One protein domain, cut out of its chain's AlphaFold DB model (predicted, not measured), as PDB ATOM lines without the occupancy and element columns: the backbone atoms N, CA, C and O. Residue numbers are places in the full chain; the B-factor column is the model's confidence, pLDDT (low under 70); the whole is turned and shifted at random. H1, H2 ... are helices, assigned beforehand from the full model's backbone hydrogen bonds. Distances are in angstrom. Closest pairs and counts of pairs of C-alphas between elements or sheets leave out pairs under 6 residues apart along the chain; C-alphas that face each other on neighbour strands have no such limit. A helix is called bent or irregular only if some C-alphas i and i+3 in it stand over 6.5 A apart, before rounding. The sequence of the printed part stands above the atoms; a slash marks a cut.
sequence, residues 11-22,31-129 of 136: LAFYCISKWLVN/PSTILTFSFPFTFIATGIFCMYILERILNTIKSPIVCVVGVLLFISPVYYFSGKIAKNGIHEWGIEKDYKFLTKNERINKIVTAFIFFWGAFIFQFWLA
ATOM      1  N   LEU A  11      57.014  30.719 -41.785       97.06
ATOM      2  CA  LEU A  11      58.433  31.052 -41.909       97.06
ATOM      3  C   LEU A  11      59.127  30.179 -42.963       97.06
ATOM      4  O   LEU A  11      59.935  30.685 -43.739       97.06
ATOM      5  N   ALA A  12      58.790  28.889 -43.036       96.81
ATOM      6  CA  ALA A  12      59.302  27.998 -44.071       96.81
ATOM      7  C   ALA A  12      58.871  28.433 -45.481       96.81
ATOM      8  O   ALA A  12      59.711  28.549 -46.377       96.81
ATOM      9  N   PHE A  13      57.590  28.769 -45.658       96.69
ATOM     10  CA  PHE A  13      57.063  29.270 -46.930       96.69
ATOM     11  C   PHE A  13      57.558  30.681 -47.292       96.69
ATOM     12  O   PHE A  13      57.713  31.019 -48.468       96.69
ATOM     13  N   TYR A  14      57.895  31.499 -46.298       96.00
ATOM     14  CA  TYR A  14      58.564  32.776 -46.525       96.00
ATOM     15  C   TYR A  14      60.005  32.568 -47.018       96.00
ATOM     16  O   TYR A  14      60.435  33.227 -47.965       96.00
ATOM     17  N   CYS A  15      60.744  31.610 -46.441       95.25
ATOM     18  CA  CYS A  15      62.092  31.250 -46.899       95.25
ATOM     19  C   CYS A  15      62.099  30.753 -48.352       95.25
ATOM     20  O   CYS A  15      62.913  31.230 -49.144       95.25
ATOM     21  N   ILE A  16      61.196  29.834 -48.720       94.25
ATOM     22  CA  ILE A  16      61.116  29.333 -50.104       94.25
ATOM     23  C   ILE A  16      60.681  30.436 -51.070       94.25
ATOM     24  O   ILE A  16      61.280  30.580 -52.130       94.25
ATOM     25  N   SER A  17      59.738  31.298 -50.678       93.75
ATOM     26  CA  SER A  17      59.339  32.440 -51.505       93.75
ATOM     27  C   SER A  17      60.489  33.414 -51.712       93.75
ATOM     28  O   SER A  17      60.681  33.904 -52.816       93.75
ATOM     29  N   LYS A  18      61.318  33.656 -50.694       92.62
ATOM     30  CA  LYS A  18      62.503  34.512 -50.829       92.62
ATOM     31  C   LYS A  18      63.587  33.915 -51.719       92.62
ATOM     32  O   LYS A  18      64.376  34.660 -52.294       92.62
ATOM     33  N   TRP A  19      63.642  32.590 -51.802       90.00
ATOM     34  CA  TRP A  19      64.534  31.873 -52.705       90.00
ATOM     35  C   TRP A  19      64.020  31.884 -54.155       90.00
ATOM     36  O   TRP A  19      64.819  32.062 -55.070       90.00
ATOM     37  N   LEU A  20      62.703  31.757 -54.354       87.44
ATOM     38  CA  LEU A  20      62.054  31.739 -55.671       87.44
ATOM     39  C   LEU A  20      61.853  33.133 -56.284       87.44
ATOM     40  O   LEU A  20      61.941  33.299 -57.498       87.44
ATOM     41  N   VAL A  21      61.548  34.141 -55.464       88.25
ATOM     42  CA  VAL A  21      61.283  35.506 -55.932       88.25
ATOM     43  C   VAL A  21      62.582  36.162 -56.384       88.25
ATOM     44  O   VAL A  21      63.597  36.151 -55.685       88.25
ATOM     45  N   ASN A  22      62.535  36.784 -57.562       78.50
ATOM     46  CA  ASN A  22      63.663  37.518 -58.113       78.50
ATOM     47  C   ASN A  22      64.101  38.625 -57.143       78.50
ATOM     48  O   ASN A  22      63.304  39.457 -56.708       78.50
ATOM     49  N   PRO A  31      53.026  38.671 -51.636       91.94
ATOM     50  CA  PRO A  31      52.106  37.938 -52.509       91.94
ATOM     51  C   PRO A  31      52.550  36.500 -52.812       91.94
ATOM     52  O   PRO A  31      51.745  35.577 -52.714       91.94
ATOM     53  N   SER A  32      53.833  36.282 -53.116       93.12
ATOM     54  CA  SER A  32      54.368  34.941 -53.376       93.12
ATOM     55  C   SER A  32      54.335  34.049 -52.136       93.12
ATOM     56  O   SER A  32      54.023  32.865 -52.253       93.12
ATOM     57  N   THR A  33      54.580  34.601 -50.944       95.50
ATOM     58  CA  THR A  33      54.462  33.846 -49.687       95.50
ATOM     59  C   THR A  33      53.017  33.457 -49.415       95.50
ATOM     60  O   THR A  33      52.758  32.312 -49.063       95.50
ATOM     61  N   ILE A  34      52.068  34.374 -49.625       96.06
ATOM     62  CA  ILE A  34      50.633  34.094 -49.490       96.06
ATOM     63  C   ILE A  34      50.230  32.950 -50.422       96.06
ATOM     64  O   ILE A  34      49.615  31.983 -49.974       96.06
ATOM     65  N   LEU A  35      50.614  33.030 -51.698       93.88
ATOM     66  CA  LEU A  35      50.272  32.026 -52.701       93.88
ATOM     67  C   LEU A  35      50.875  30.654 -52.366       93.88
ATOM     68  O   LEU A  35      50.154  29.663 -52.261       93.88
ATOM     69  N   THR A  36      52.192  30.599 -52.150       93.88
ATOM     70  CA  THR A  36      52.904  29.335 -51.899       93.88
ATOM     71  C   THR A  36      52.493  28.683 -50.582       93.88
ATOM     72  O   THR A  36      52.396  27.462 -50.528       93.88
ATOM     73  N   PHE A  37      52.195  29.472 -49.546       96.50
ATOM     74  CA  PHE A  37      51.670  28.965 -48.280       96.50
ATOM     75  C   PHE A  37      50.250  28.411 -48.417       96.50
ATOM     76  O   PHE A  37      49.915  27.443 -47.743       96.50
ATOM     77  N   SER A  38      49.416  29.001 -49.277       95.81
ATOM     78  CA  SER A  38      48.009  28.600 -49.426       95.81
ATOM     79  C   SER A  38      47.841  27.318 -50.250       95.81
ATOM     80  O   SER A  38      46.936  26.529 -49.974       95.81
ATOM     81  N   PHE A  39      48.725  27.065 -51.225       94.25
ATOM     82  CA  PHE A  39      48.610  25.914 -52.130       94.25
ATOM     83  C   PHE A  39      48.506  24.540 -51.447       94.25
ATOM     84  O   PHE A  39      47.566  23.808 -51.767       94.25
ATOM     85  N   PRO A  40      49.374  24.176 -50.482       96.00
ATOM     86  CA  PRO A  40      49.266  22.892 -49.793       96.00
ATOM     87  C   PRO A  40      47.888  22.678 -49.149       96.00
ATOM     88  O   PRO A  40      47.308  21.600 -49.248       96.00
ATOM     89  N   PHE A  41      47.311  23.720 -48.541       95.31
ATOM     90  CA  PHE A  41      45.982  23.626 -47.935       95.31
ATOM     91  C   PHE A  41      44.889  23.453 -48.986       95.31
ATOM     92  O   PHE A  41      43.959  22.676 -48.776       95.31
ATOM     93  N   THR A  42      45.013  24.122 -50.136       94.88
ATOM     94  CA  THR A  42      44.078  23.919 -51.248       94.88
ATOM     95  C   THR A  42      44.192  22.526 -51.867       94.88
ATOM     96  O   THR A  42      43.163  21.970 -52.240       94.88
ATOM     97  N   PHE A  43      45.381  21.911 -51.910       94.81
ATOM     98  CA  PHE A  43      45.538  20.516 -52.348       94.81
ATOM     99  C   PHE A  43      44.822  19.555 -51.405       94.81
ATOM    100  O   PHE A  43      44.015  18.740 -51.849       94.81
ATOM    101  N   ILE A  44      45.031  19.713 -50.094       93.75
ATOM    102  CA  ILE A  44      44.340  18.913 -49.075       93.75
ATOM    103  C   ILE A  44      42.819  19.076 -49.211       93.75
ATOM    104  O   ILE A  44      42.096  18.084 -49.271       93.75
ATOM    105  N   ALA A  45      42.329  20.314 -49.326       93.31
ATOM    106  CA  ALA A  45      40.906  20.593 -49.506       93.31
ATOM    107  C   ALA A  45      40.344  19.984 -50.797       93.31
ATOM    108  O   ALA A  45      39.245  19.435 -50.787       93.31
ATOM    109  N   THR A  46      41.108  20.030 -51.890       92.06
ATOM    110  CA  THR A  46      40.728  19.398 -53.160       92.06
ATOM    111  C   THR A  46      40.641  17.883 -53.010       92.06
ATOM    112  O   THR A  46      39.678  17.285 -53.475       92.06
ATOM    113  N   GLY A  47      41.594  17.252 -52.319       90.06
ATOM    114  CA  GLY A  47      41.561  15.812 -52.048       90.06
ATOM    115  C   GLY A  47      40.326  15.407 -51.242       90.06
ATOM    116  O   GLY A  47      39.644  14.449 -51.595       90.06
ATOM    117  N   ILE A  48      39.986  16.187 -50.211       89.75
ATOM    118  CA  ILE A  48      38.774  15.991 -49.402       89.75
ATOM    119  C   ILE A  48      37.512  16.167 -50.259       89.75
ATOM    120  O   ILE A  48      36.605  15.340 -50.195       89.75
ATOM    121  N   PHE A  49      37.454  17.204 -51.098       88.69
ATOM    122  CA  PHE A  49      36.346  17.398 -52.037       88.69
ATOM    123  C   PHE A  49      36.181  16.189 -52.968       88.69
ATOM    124  O   PHE A  49      35.067  15.690 -53.146       88.69
ATOM    125  N   CYS A  50      37.289  15.692 -53.524       84.56
ATOM    126  CA  CYS A  50      37.288  14.504 -54.368       84.56
ATOM    127  C   CYS A  50      36.762  13.271 -53.623       84.56
ATOM    128  O   CYS A  50      36.018  12.493 -54.203       84.56
ATOM    129  N   MET A  51      37.088  13.120 -52.341       84.00
ATOM    130  CA  MET A  51      36.614  12.001 -51.528       84.00
ATOM    131  C   MET A  51      35.101  12.019 -51.283       84.00
ATOM    132  O   MET A  51      34.459  10.984 -51.402       84.00
ATOM    133  N   TYR A  52      34.520  13.176 -50.950       79.69
ATOM    134  CA  TYR A  52      33.128  13.237 -50.473       79.69
ATOM    135  C   TYR A  52      32.099  13.668 -51.520       79.69
ATOM    136  O   TYR A  52      30.919  13.336 -51.406       79.69
ATOM    137  N   ILE A  53      32.506  14.478 -52.499       75.62
ATOM    138  CA  ILE A  53      31.569  15.199 -53.372       75.62
ATOM    139  C   ILE A  53      31.680  14.728 -54.824       75.62
ATOM    140  O   ILE A  53      30.664  14.663 -55.521       75.62
ATOM    141  N   LEU A  54      32.878  14.353 -55.280       73.00
ATOM    142  CA  LEU A  54      33.097  13.932 -56.667       73.00
ATOM    143  C   LEU A  54      32.255  12.709 -57.047       73.00
ATOM    144  O   LEU A  54      31.705  12.678 -58.144       73.00
ATOM    145  N   GLU A  55      32.090  11.753 -56.131       67.75
ATOM    146  CA  GLU A  55      31.254  10.569 -56.350       67.75
ATOM    147  C   GLU A  55      29.798  10.952 -56.662       67.75
ATOM    148  O   GLU A  55      29.235  10.525 -57.673       67.75
ATOM    149  N   ARG A  56      29.199  11.835 -55.849       71.19
ATOM    150  CA  ARG A  56      27.824  12.310 -56.071       71.19
ATOM    151  C   ARG A  56      27.685  13.057 -57.393       71.19
ATOM    152  O   ARG A  56      26.725  12.828 -58.123       71.19
ATOM    153  N   ILE A  57      28.632  13.934 -57.729       71.06
ATOM    154  CA  ILE A  57      28.544  14.725 -58.966       71.06
ATOM    155  C   ILE A  57      28.687  13.830 -60.206       71.06
ATOM    156  O   ILE A  57      27.925  13.996 -61.165       71.06
ATOM    157  N   LEU A  58      29.614  12.865 -60.190       69.06
ATOM    158  CA  LEU A  58      29.807  11.922 -61.295       69.06
ATOM    159  C   LEU A  58      28.592  11.010 -61.496       69.06
ATOM    160  O   LEU A  58      28.219  10.747 -62.639       69.06
ATOM    161  N   ASN A  59      27.950  10.571 -60.411       70.38
ATOM    162  CA  ASN A  59      26.786   9.691 -60.494       70.38
ATOM    163  C   ASN A  59      25.508  10.437 -60.919       70.38
ATOM    164  O   ASN A  59      24.694   9.869 -61.648       70.38
ATOM    165  N   THR A  60      25.332  11.700 -60.514       72.81
ATOM    166  CA  THR A  60      24.088  12.453 -60.758       72.81
ATOM    167  C   THR A  60      24.140  13.359 -61.990       72.81
ATOM    168  O   THR A  60      23.212  13.347 -62.792       72.81
ATOM    169  N   ILE A  61      25.195  14.166 -62.151       73.19
ATOM    170  CA  ILE A  61      25.196  15.304 -63.092       73.19
ATOM    171  C   ILE A  61      26.031  15.013 -64.349       73.19
ATOM    172  O   ILE A  61      25.748  15.568 -65.408       73.19
ATOM    173  N   LYS A  62      27.054  14.145 -64.251       71.25
ATOM    174  CA  LYS A  62      27.937  13.726 -65.367       71.25
ATOM    175  C   LYS A  62      28.536  14.884 -66.190       71.25
ATOM    176  O   LYS A  62      28.949  14.683 -67.327       71.25
ATOM    177  N   SER A  63      28.612  16.093 -65.628       77.69
ATOM    178  CA  SER A  63      29.146  17.279 -66.304       77.69
ATOM    179  C   SER A  63      30.502  17.677 -65.714       77.69
ATOM    180  O   SER A  63      30.559  18.075 -64.546       77.69
ATOM    181  N   PRO A  64      31.591  17.644 -66.507       75.19
ATOM    182  CA  PRO A  64      32.919  18.065 -66.058       75.19
ATOM    183  C   PRO A  64      32.964  19.513 -65.553       75.19
ATOM    184  O   PRO A  64      33.696  19.820 -64.616       75.19
ATOM    185  N   ILE A  65      32.148  20.402 -66.131       81.94
ATOM    186  CA  ILE A  65      32.095  21.822 -65.752       81.94
ATOM    187  C   ILE A  65      31.582  21.975 -64.316       81.94
ATOM    188  O   ILE A  65      32.137  22.751 -63.541       81.94
ATOM    189  N   VAL A  66      30.565  21.199 -63.935       80.50
ATOM    190  CA  VAL A  66      29.996  21.244 -62.581       80.50
ATOM    191  C   VAL A  66      31.000  20.729 -61.549       80.50
ATOM    192  O   VAL A  66      31.102  21.304 -60.466       80.50
ATOM    193  N   CYS A  67      31.812  19.724 -61.898       77.62
ATOM    194  CA  CYS A  67      32.926  19.287 -61.055       77.62
ATOM    195  C   CYS A  67      33.940  20.418 -60.829       77.62
ATOM    196  O   CYS A  67      34.305  20.688 -59.689       77.62
ATOM    197  N   VAL A  68      34.367  21.108 -61.893       82.12
ATOM    198  CA  VAL A  68      35.355  22.199 -61.797       82.12
ATOM    199  C   VAL A  68      34.820  23.369 -60.969       82.12
ATOM    200  O   VAL A  68      35.515  23.857 -60.080       82.12
ATOM    201  N   VAL A  69      33.576  23.793 -61.207       85.69
ATOM    202  CA  VAL A  69      32.938  24.870 -60.429       85.69
ATOM    203  C   VAL A  69      32.782  24.466 -58.962       85.69
ATOM    204  O   VAL A  69      33.080  25.265 -58.076       85.69
ATOM    205  N   GLY A  70      32.390  23.218 -58.693       84.06
ATOM    206  CA  GLY A  70      32.299  22.678 -57.337       84.06
ATOM    207  C   GLY A  70      33.641  22.703 -56.603       84.06
ATOM    208  O   GLY A  70      33.703  23.185 -55.472       84.06
ATOM    209  N   VAL A  71      34.724  22.273 -57.266       85.12
ATOM    210  CA  VAL A  71      36.088  22.352 -56.715       85.12
ATOM    211  C   VAL A  71      36.446  23.800 -56.400       85.12
ATOM    212  O   VAL A  71      36.854  24.088 -55.279       85.12
ATOM    213  N   LEU A  72      36.260  24.721 -57.351       87.06
ATOM    214  CA  LEU A  72      36.599  26.135 -57.169       87.06
ATOM    215  C   LEU A  72      35.857  26.758 -55.982       87.06
ATOM    216  O   LEU A  72      36.478  27.430 -55.157       87.06
ATOM    217  N   LEU A  73      34.554  26.501 -55.854       88.75
ATOM    218  CA  LEU A  73      33.752  26.982 -54.729       88.75
ATOM    219  C   LEU A  73      34.214  26.388 -53.395       88.75
ATOM    220  O   LEU A  73      34.224  27.093 -52.389       88.75
ATOM    221  N   PHE A  74      34.636  25.123 -53.383       87.31
ATOM    222  CA  PHE A  74      35.088  24.452 -52.167       87.31
ATOM    223  C   PHE A  74      36.484  24.902 -51.715       87.31
ATOM    224  O   PHE A  74      36.719  25.108 -50.523       87.31
ATOM    225  N   ILE A  75      37.418  25.102 -52.651       92.56
ATOM    226  CA  ILE A  75      38.784  25.536 -52.318       92.56
ATOM    227  C   ILE A  75      38.867  27.034 -52.015       92.56
ATOM    228  O   ILE A  75      39.771  27.450 -51.292       92.56
ATOM    229  N   SER A  76      37.945  27.851 -52.539       92.56
ATOM    230  CA  SER A  76      37.992  29.316 -52.401       92.56
ATOM    231  C   SER A  76      38.000  29.790 -50.939       92.56
ATOM    232  O   SER A  76      38.878  30.587 -50.593       92.56
ATOM    233  N   PRO A  77      37.128  29.288 -50.038       94.12
ATOM    234  CA  PRO A  77      37.209  29.609 -48.615       94.12
ATOM    235  C   PRO A  77      38.554  29.215 -48.000       94.12
ATOM    236  O   PRO A  77      39.148  29.997 -47.262       94.12
ATOM    237  N   VAL A  78      39.073  28.030 -48.332       94.31
ATOM    238  CA  VAL A  78      40.349  27.529 -47.793       94.31
ATOM    239  C   VAL A  78      41.513  28.411 -48.234       94.31
ATOM    240  O   VAL A  78      42.344  28.798 -47.407       94.31
ATOM    241  N   TYR A  79      41.548  28.789 -49.512       94.69
ATOM    242  CA  TYR A  79      42.525  29.730 -50.049       94.69
ATOM    243  C   TYR A  79      42.423  31.096 -49.358       94.69
ATOM    244  O   TYR A  79      43.430  31.649 -48.920       94.69
ATOM    245  N   TYR A  80      41.207  31.618 -49.180       94.69
ATOM    246  CA  TYR A  80      40.985  32.895 -48.506       94.69
ATOM    247  C   TYR A  80      41.476  32.878 -47.050       94.69
ATOM    248  O   TYR A  80      42.208  33.778 -46.633       94.69
ATOM    249  N   PHE A  81      41.119  31.852 -46.270       94.12
ATOM    250  CA  PHE A  81      41.520  31.753 -44.865       94.12
ATOM    251  C   PHE A  81      43.027  31.544 -44.702       94.12
ATOM    252  O   PHE A  81      43.655  32.251 -43.912       94.12
ATOM    253  N   SER A  82      43.624  30.621 -45.462       94.44
ATOM    254  CA  SER A  82      45.077  30.390 -45.427       94.44
ATOM    255  C   SER A  82      45.859  31.621 -45.893       94.44
ATOM    256  O   SER A  82      46.834  32.011 -45.245       94.44
ATOM    257  N   GLY A  83      45.373  32.312 -46.925       94.50
ATOM    258  CA  GLY A  83      45.963  33.555 -47.400       94.50
ATOM    259  C   GLY A  83      45.860  34.695 -46.385       94.50
ATOM    260  O   GLY A  83      46.829  35.428 -46.184       94.50
ATOM    261  N   LYS A  84      44.730  34.817 -45.677       94.25
ATOM    262  CA  LYS A  84      44.559  35.783 -44.578       94.25
ATOM    263  C   LYS A  84      45.518  35.492 -43.423       94.25
ATOM    264  O   LYS A  84      46.139  36.418 -42.904       94.25
ATOM    265  N   ILE A  85      45.682  34.217 -43.059       93.69
ATOM    266  CA  ILE A  85      46.652  33.783 -42.044       93.69
ATOM    267  C   ILE A  85      48.073  34.160 -42.464       93.69
ATOM    268  O   ILE A  85      48.801  34.736 -41.660       93.69
ATOM    269  N   ALA A  86      48.464  33.880 -43.709       94.69
ATOM    270  CA  ALA A  86      49.787  34.235 -44.214       94.69
ATOM    271  C   ALA A  86      50.010  35.751 -44.200       94.69
ATOM    272  O   ALA A  86      51.000  36.225 -43.643       94.69
ATOM    273  N   LYS A  87      49.069  36.515 -44.764       94.50
ATOM    274  CA  LYS A  87      49.152  37.976 -44.861       94.50
ATOM    275  C   LYS A  87      49.323  38.625 -43.488       94.50
ATOM    276  O   LYS A  87      50.240  39.419 -43.301       94.50
ATOM    277  N   ASN A  88      48.472  38.267 -42.529       93.62
ATOM    278  CA  ASN A  88      48.532  38.832 -41.183       93.62
ATOM    279  C   ASN A  88      49.757  38.307 -40.425       93.62
ATOM    280  O   ASN A  88      50.496  39.074 -39.812       93.62
ATOM    281  N   GLY A  89      50.022  37.002 -40.528       92.81
ATOM    282  CA  GLY A  89      51.099  36.328 -39.816       92.81
ATOM    283  C   GLY A  89      52.493  36.823 -40.197       92.81
ATOM    284  O   GLY A  89      53.349  36.907 -39.319       92.81
ATOM    285  N   ILE A  90      52.731  37.211 -41.457       93.88
ATOM    286  CA  ILE A  90      54.029  37.760 -41.891       93.88
ATOM    287  C   ILE A  90      54.427  38.965 -41.028       93.88
ATOM    288  O   ILE A  90      55.562  39.028 -40.545       93.88
ATOM    289  N   HIS A  91      53.484  39.876 -40.785       90.56
ATOM    290  CA  HIS A  91      53.719  41.089 -40.006       90.56
ATOM    291  C   HIS A  91      53.559  40.845 -38.500       90.56
ATOM    292  O   HIS A  91      54.494  41.084 -37.733       90.56
ATOM    293  N   GLU A  92      52.413  40.315 -38.069       93.25
ATOM    294  CA  GLU A  92      52.057  40.165 -36.651       93.25
ATOM    295  C   GLU A  92      52.941  39.157 -35.909       93.25
ATOM    296  O   GLU A  92      53.144  39.262 -34.698       93.25
ATOM    297  N   TRP A  93      53.464  38.142 -36.606       94.25
ATOM    298  CA  TRP A  93      54.303  37.117 -35.982       94.25
ATOM    299  C   TRP A  93      55.798  37.370 -36.158       94.25
ATOM    300  O   TRP A  93      56.591  36.578 -35.642       94.25
ATOM    301  N   GLY A  94      56.177  38.466 -36.826       93.06
ATOM    302  CA  GLY A  94      57.568  38.881 -36.994       93.06
ATOM    303  C   GLY A  94      58.372  38.004 -37.954       93.06
ATOM    304  O   GLY A  94      59.587  37.910 -37.797       93.06
ATOM    305  N   ILE A  95      57.730  37.381 -38.949       95.06
ATOM    306  CA  ILE A  95      58.366  36.416 -39.866       95.06
ATOM    307  C   ILE A  95      59.585  37.018 -40.574       95.06
ATOM    308  O   ILE A  95      60.616  36.362 -40.712       95.06
ATOM    309  N   GLU A  96      59.505  38.286 -40.982       92.19
ATOM    310  CA  GLU A  96      60.623  38.962 -41.650       92.19
ATOM    311  C   GLU A  96      61.832  39.169 -40.735       92.19
ATOM    312  O   GLU A  96      62.974  39.100 -41.193       92.19
ATOM    313  N   LYS A  97      61.578  39.439 -39.448       93.12
ATOM    314  CA  LYS A  97      62.628  39.586 -38.436       93.12
ATOM    315  C   LYS A  97      63.268  38.229 -38.189       93.12
ATOM    316  O   LYS A  97      64.479  38.109 -38.342       93.12
ATOM    317  N   ASP A  98      62.451  37.211 -37.934       94.19
ATOM    318  CA  ASP A  98      62.905  35.841 -37.694       94.19
ATOM    319  C   ASP A  98      63.773  35.338 -38.858       94.19
ATOM    320  O   ASP A  98      64.868  34.834 -38.632       94.19
ATOM    321  N   TYR A  99      63.363  35.577 -40.111       93.19
ATOM    322  CA  TYR A  99      64.152  35.228 -41.299       93.19
ATOM    323  C   TYR A  99      65.570  35.827 -41.296       93.19
ATOM    324  O   TYR A  99      66.527  35.159 -41.706       93.19
ATOM    325  N   LYS A 100      65.721  37.091 -40.871       92.56
ATOM    326  CA  LYS A 100      67.023  37.779 -40.854       92.56
ATOM    327  C   LYS A 100      67.988  37.141 -39.858       92.56
ATOM    328  O   LYS A 100      69.175  37.083 -40.165       92.56
ATOM    329  N   PHE A 101      67.477  36.628 -38.740       95.31
ATOM    330  CA  PHE A 101      68.275  35.947 -37.718       95.31
ATOM    331  C   PHE A 101      68.654  34.508 -38.088       95.31
ATOM    332  O   PHE A 101      69.594  33.973 -37.513       95.31
ATOM    333  N   LEU A 102      67.982  33.895 -39.070       94.69
ATOM    334  CA  LEU A 102      68.345  32.556 -39.536       94.69
ATOM    335  C   LEU A 102      69.698  32.553 -40.259       94.69
ATOM    336  O   LEU A 102      69.943  33.356 -41.170       94.69
ATOM    337  N   THR A 103      70.514  31.558 -39.939       95.75
ATOM    338  CA  THR A 103      71.718  31.174 -40.680       95.75
ATOM    339  C   THR A 103      71.373  30.591 -42.055       95.75
ATOM    340  O   THR A 103      70.230  30.232 -42.355       95.75
ATOM    341  N   LYS A 104      72.379  30.451 -42.930       93.56
ATOM    342  CA  LYS A 104      72.196  29.851 -44.263       93.56
ATOM    343  C   LYS A 104      71.638  28.424 -44.182       93.56
ATOM    344  O   LYS A 104      70.711  28.101 -44.921       93.56
ATOM    345  N   ASN A 105      72.163  27.604 -43.274       96.06
ATOM    346  CA  ASN A 105      71.743  26.209 -43.121       96.06
ATOM    347  C   ASN A 105      70.309  26.108 -42.592       96.06
ATOM    348  O   ASN A 105      69.516  25.326 -43.108       96.06
ATOM    349  N   GLU A 106      69.927  26.957 -41.637       96.31
ATOM    350  CA  GLU A 106      68.547  26.992 -41.145       96.31
ATOM    351  C   GLU A 106      67.562  27.409 -42.237       96.31
ATOM    352  O   GLU A 106      66.497  26.806 -42.366       96.31
ATOM    353  N   ARG A 107      67.920  28.393 -43.074       94.94
ATOM    354  CA  ARG A 107      67.090  28.782 -44.226       94.94
ATOM    355  C   ARG A 107      66.909  27.623 -45.202       94.94
ATOM    356  O   ARG A 107      65.788  27.405 -45.652       94.94
ATOM    357  N   ILE A 108      67.965  26.859 -45.488       94.81
ATOM    358  CA  ILE A 108      67.885  25.663 -46.343       94.81
ATOM    359  C   ILE A 108      66.953  24.618 -45.720       94.81
ATOM    360  O   ILE A 108      66.031  24.160 -46.389       94.81
ATOM    361  N   ASN A 109      67.101  24.311 -44.431       96.88
ATOM    362  CA  ASN A 109      66.221  23.359 -43.741       96.88
ATOM    363  C   ASN A 109      64.750  23.801 -43.781       96.88
ATOM    364  O   ASN A 109      63.847  22.982 -43.965       96.88
ATOM    365  N   LYS A 110      64.493  25.107 -43.654       96.69
ATOM    366  CA  LYS A 110      63.153  25.687 -43.804       96.69
ATOM    367  C   LYS A 110      62.620  25.553 -45.232       96.69
ATOM    368  O   LYS A 110      61.468  25.171 -45.397       96.69
ATOM    369  N   ILE A 111      63.446  25.790 -46.250       95.69
ATOM    370  CA  ILE A 111      63.072  25.566 -47.656       95.69
ATOM    371  C   ILE A 111      62.704  24.096 -47.889       95.69
ATOM    372  O   ILE A 111      61.647  23.819 -48.450       95.69
ATOM    373  N   VAL A 112      63.519  23.160 -47.395       96.06
ATOM    374  CA  VAL A 112      63.245  21.716 -47.482       96.06
ATOM    375  C   VAL A 112      61.936  21.364 -46.772       96.06
ATOM    376  O   VAL A 112      61.117  20.641 -47.325       96.06
ATOM    377  N   THR A 113      61.683  21.935 -45.592       95.94
ATOM    378  CA  THR A 113      60.418  21.736 -44.865       95.94
ATOM    379  C   THR A 113      59.214  22.200 -45.690       95.94
ATOM    380  O   THR A 113      58.232  21.468 -45.804       95.94
ATOM    381  N   ALA A 114      59.283  23.394 -46.290       96.06
ATOM    382  CA  ALA A 114      58.216  23.910 -47.150       96.06
ATOM    383  C   ALA A 114      58.009  23.028 -48.389       96.06
ATOM    384  O   ALA A 114      56.871  22.751 -48.763       96.06
ATOM    385  N   PHE A 115      59.099  22.541 -48.985       95.69
ATOM    386  CA  PHE A 115      59.064  21.635 -50.129       95.69
ATOM    387  C   PHE A 115      58.399  20.297 -49.784       95.69
ATOM    388  O   PHE A 115      57.491  19.869 -50.492       95.69
ATOM    389  N   ILE A 116      58.792  19.668 -48.670       96.62
ATOM    390  CA  ILE A 116      58.190  18.418 -48.182       96.62
ATOM    391  C   ILE A 116      56.706  18.624 -47.887       96.62
ATOM    392  O   ILE A 116      55.893  17.795 -48.278       96.62
ATOM    393  N   PHE A 117      56.331  19.725 -47.233       96.25
ATOM    394  CA  PHE A 117      54.926  19.990 -46.931       96.25
ATOM    395  C   PHE A 117      54.097  20.210 -48.202       96.25
ATOM    396  O   PHE A 117      52.996  19.678 -48.316       96.25
ATOM    397  N   PHE A 118      54.634  20.950 -49.176       96.06
ATOM    398  CA  PHE A 118      53.977  21.186 -50.460       96.06
ATOM    399  C   PHE A 118      53.746  19.885 -51.232       96.06
ATOM    400  O   PHE A 118      52.611  19.582 -51.598       96.06
ATOM    401  N   TRP A 119      54.798  19.092 -51.441       96.50
ATOM    402  CA  TRP A 119      54.685  17.829 -52.171       96.50
ATOM    403  C   TRP A 119      53.931  16.764 -51.389       96.50
ATOM    404  O   TRP A 119      53.179  16.002 -51.982       96.50
ATOM    405  N   GLY A 120      54.067  16.740 -50.064       96.62
ATOM    406  CA  GLY A 120      53.280  15.874 -49.196       96.62
ATOM    407  C   GLY A 120      51.786  16.154 -49.338       96.62
ATOM    408  O   GLY A 120      51.015  15.227 -49.564       96.62
ATOM    409  N   ALA A 121      51.379  17.425 -49.303       96.31
ATOM    410  CA  ALA A 121      49.992  17.823 -49.533       96.31
ATOM    411  C   ALA A 121      49.504  17.486 -50.952       96.31
ATOM    412  O   ALA A 121      48.376  17.027 -51.122       96.31
ATOM    413  N   PHE A 122      50.359  17.675 -51.961       94.75
ATOM    414  CA  PHE A 122      50.056  17.315 -53.345       94.75
ATOM    415  C   PHE A 122      49.846  15.803 -53.511       94.75
ATOM    416  O   PHE A 122      48.831  15.377 -54.045       94.75
ATOM    417  N   ILE A 123      50.754  14.971 -52.996       95.88
ATOM    418  CA  ILE A 123      50.624  13.505 -53.031       95.88
ATOM    419  C   ILE A 123      49.381  13.061 -52.253       95.88
ATOM    420  O   ILE A 123      48.623  12.214 -52.724       95.88
ATOM    421  N   PHE A 124      49.136  13.665 -51.089       94.62
ATOM    422  CA  PHE A 124      47.971  13.370 -50.264       94.62
ATOM    423  C   PHE A 124      46.649  13.655 -50.990       94.62
ATOM    424  O   PHE A 124      45.707  12.877 -50.861       94.62
ATOM    425  N   GLN A 125      46.586  14.708 -51.814       93.88
ATOM    426  CA  GLN A 125      45.432  14.974 -52.675       93.88
ATOM    427  C   GLN A 125      45.131  13.792 -53.608       93.88
ATOM    428  O   GLN A 125      43.981  13.361 -53.685       93.88
ATOM    429  N   PHE A 126      46.141  13.265 -54.309       90.62
ATOM    430  CA  PHE A 126      45.954  12.114 -55.201       90.62
ATOM    431  C   PHE A 126      45.608  10.850 -54.436       90.62
ATOM    432  O   PHE A 126      44.768  10.083 -54.892       90.62
ATOM    433  N   TRP A 127      46.217  10.642 -53.271       91.81
ATOM    434  CA  TRP A 127      45.903   9.501 -52.420       91.81
ATOM    435  C   TRP A 127      44.430   9.510 -51.984       91.81
ATOM    436  O   TRP A 127      43.736   8.511 -52.172       91.81
ATOM    437  N   LEU A 128      43.920  10.653 -51.506       89.88
ATOM    438  CA  LEU A 128      42.503  10.816 -51.160       89.88
ATOM    439  C   LEU A 128      41.581  10.633 -52.370       89.88
ATOM    440  O   LEU A 128      40.565   9.946 -52.277       89.88
ATOM    441  N   ALA A 129      41.938  11.216 -53.516       84.56
ATOM    442  CA  ALA A 129      41.164  11.060 -54.743       84.56
ATOM    443  C   ALA A 129      41.145   9.600 -55.229       84.56
ATOM    444  O   ALA A 129      40.118   9.131 -55.711       84.56
TER     445      ALA A 129
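This is residues 11 to 22 and 31 to 129 of the 136 residues of an uncharacterized protein of Tamlana sp. s12 (UniProt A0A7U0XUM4). Three long helices lie side by side along an elongated body, with H2 between the arm H4b of the bent helix H4 and H6, while the short helix H1 crosses at one end, packing on H6, H2 and H5. At the other end H3 and the arm H4a form a hairpin, and residues 59 to 65 there stick out. The printed part has 111 residues with six named helices, in the order H1 to H6, and no named strand; the class is all helix. The whole is loose, with a radius of gyration of the C-alphas of 16.6 A, and a rod in outline, 55 by 25 by 23 A.

H4, residues 64 to 92, was assigned as one helix by its hydrogen bonds but is bent: C-alphas 74 and 77 are 6.6 A apart, and its arms H4a, residues 64 to 74, and H4b, residues 77 to 92, stand at a steep tilt of 35.1 degrees, only just past shallow. H2, residues 31 to 52, touches H4b at a shallow tilt of 31 degrees, opposite ways; their closest C-alphas, of Ile 34 and Gly 83, are 5.1 A apart. With residues 45 to 49 alone, H2 touches H4a, closest at the C-alphas of Thr 46 and Val 71, 6.5 A. H6, residues 104 to 129, touches H2 with residues 117 to 129 alone, at a shallow tilt of 25 degrees, the same way; the closest C-alphas, of Gly 47 and Gln 125, are 4.0 A apart. H4b and H6 are apart. H1, residues 11 to 20, is about perpendicular to H6 at 82 degrees and touches its residues 107 to 115 alone, closest at the C-alphas of Ala 12 and Lys 110, 4.5 A. H1 also touches H5, residues 95 to 101, closest at the C-alphas of Leu 11 and Ile 95, 5.7 A. H3, residues 54 to 60, and H4a form a helical hairpin but only just touch, with 3 pairs of C-alphas within 8 A, the closest those of Ile 57 and Cys 67, 6.7 A. Of seven touching pairs of helices or arms, two are at a shallow tilt, and the packing is mostly crossed. Every O i to N i+4 pair is within hydrogen-bond range in H1, H3, H4a, H5 and H6, against 16 of 18 in H2 and 11 of 12 in H4b.

H1 begins at C-alpha 11, (58.433, 31.052, -41.909). H2 is 31.2 A long, with a kink of 32 degrees near residue 40, and is only just irregular: C-alphas 37 and 40 are 6.7 A apart. H4a is 15.4 A and H4b 21.8 A long. H6, 37.8 A long, ends at C-alpha 129, (41.164, 11.060, -54.743).

The two C-alphas farthest apart, of Thr 60 and Phe 101, are 55.1 A apart. Residues 23 to 30 are not printed, and C-alphas 22 and 31 across the cut are 12.9 A apart. The links printed whole are tight. The mean pLDDT of the printed part is 90.3; residues 55 and 58 are under 70.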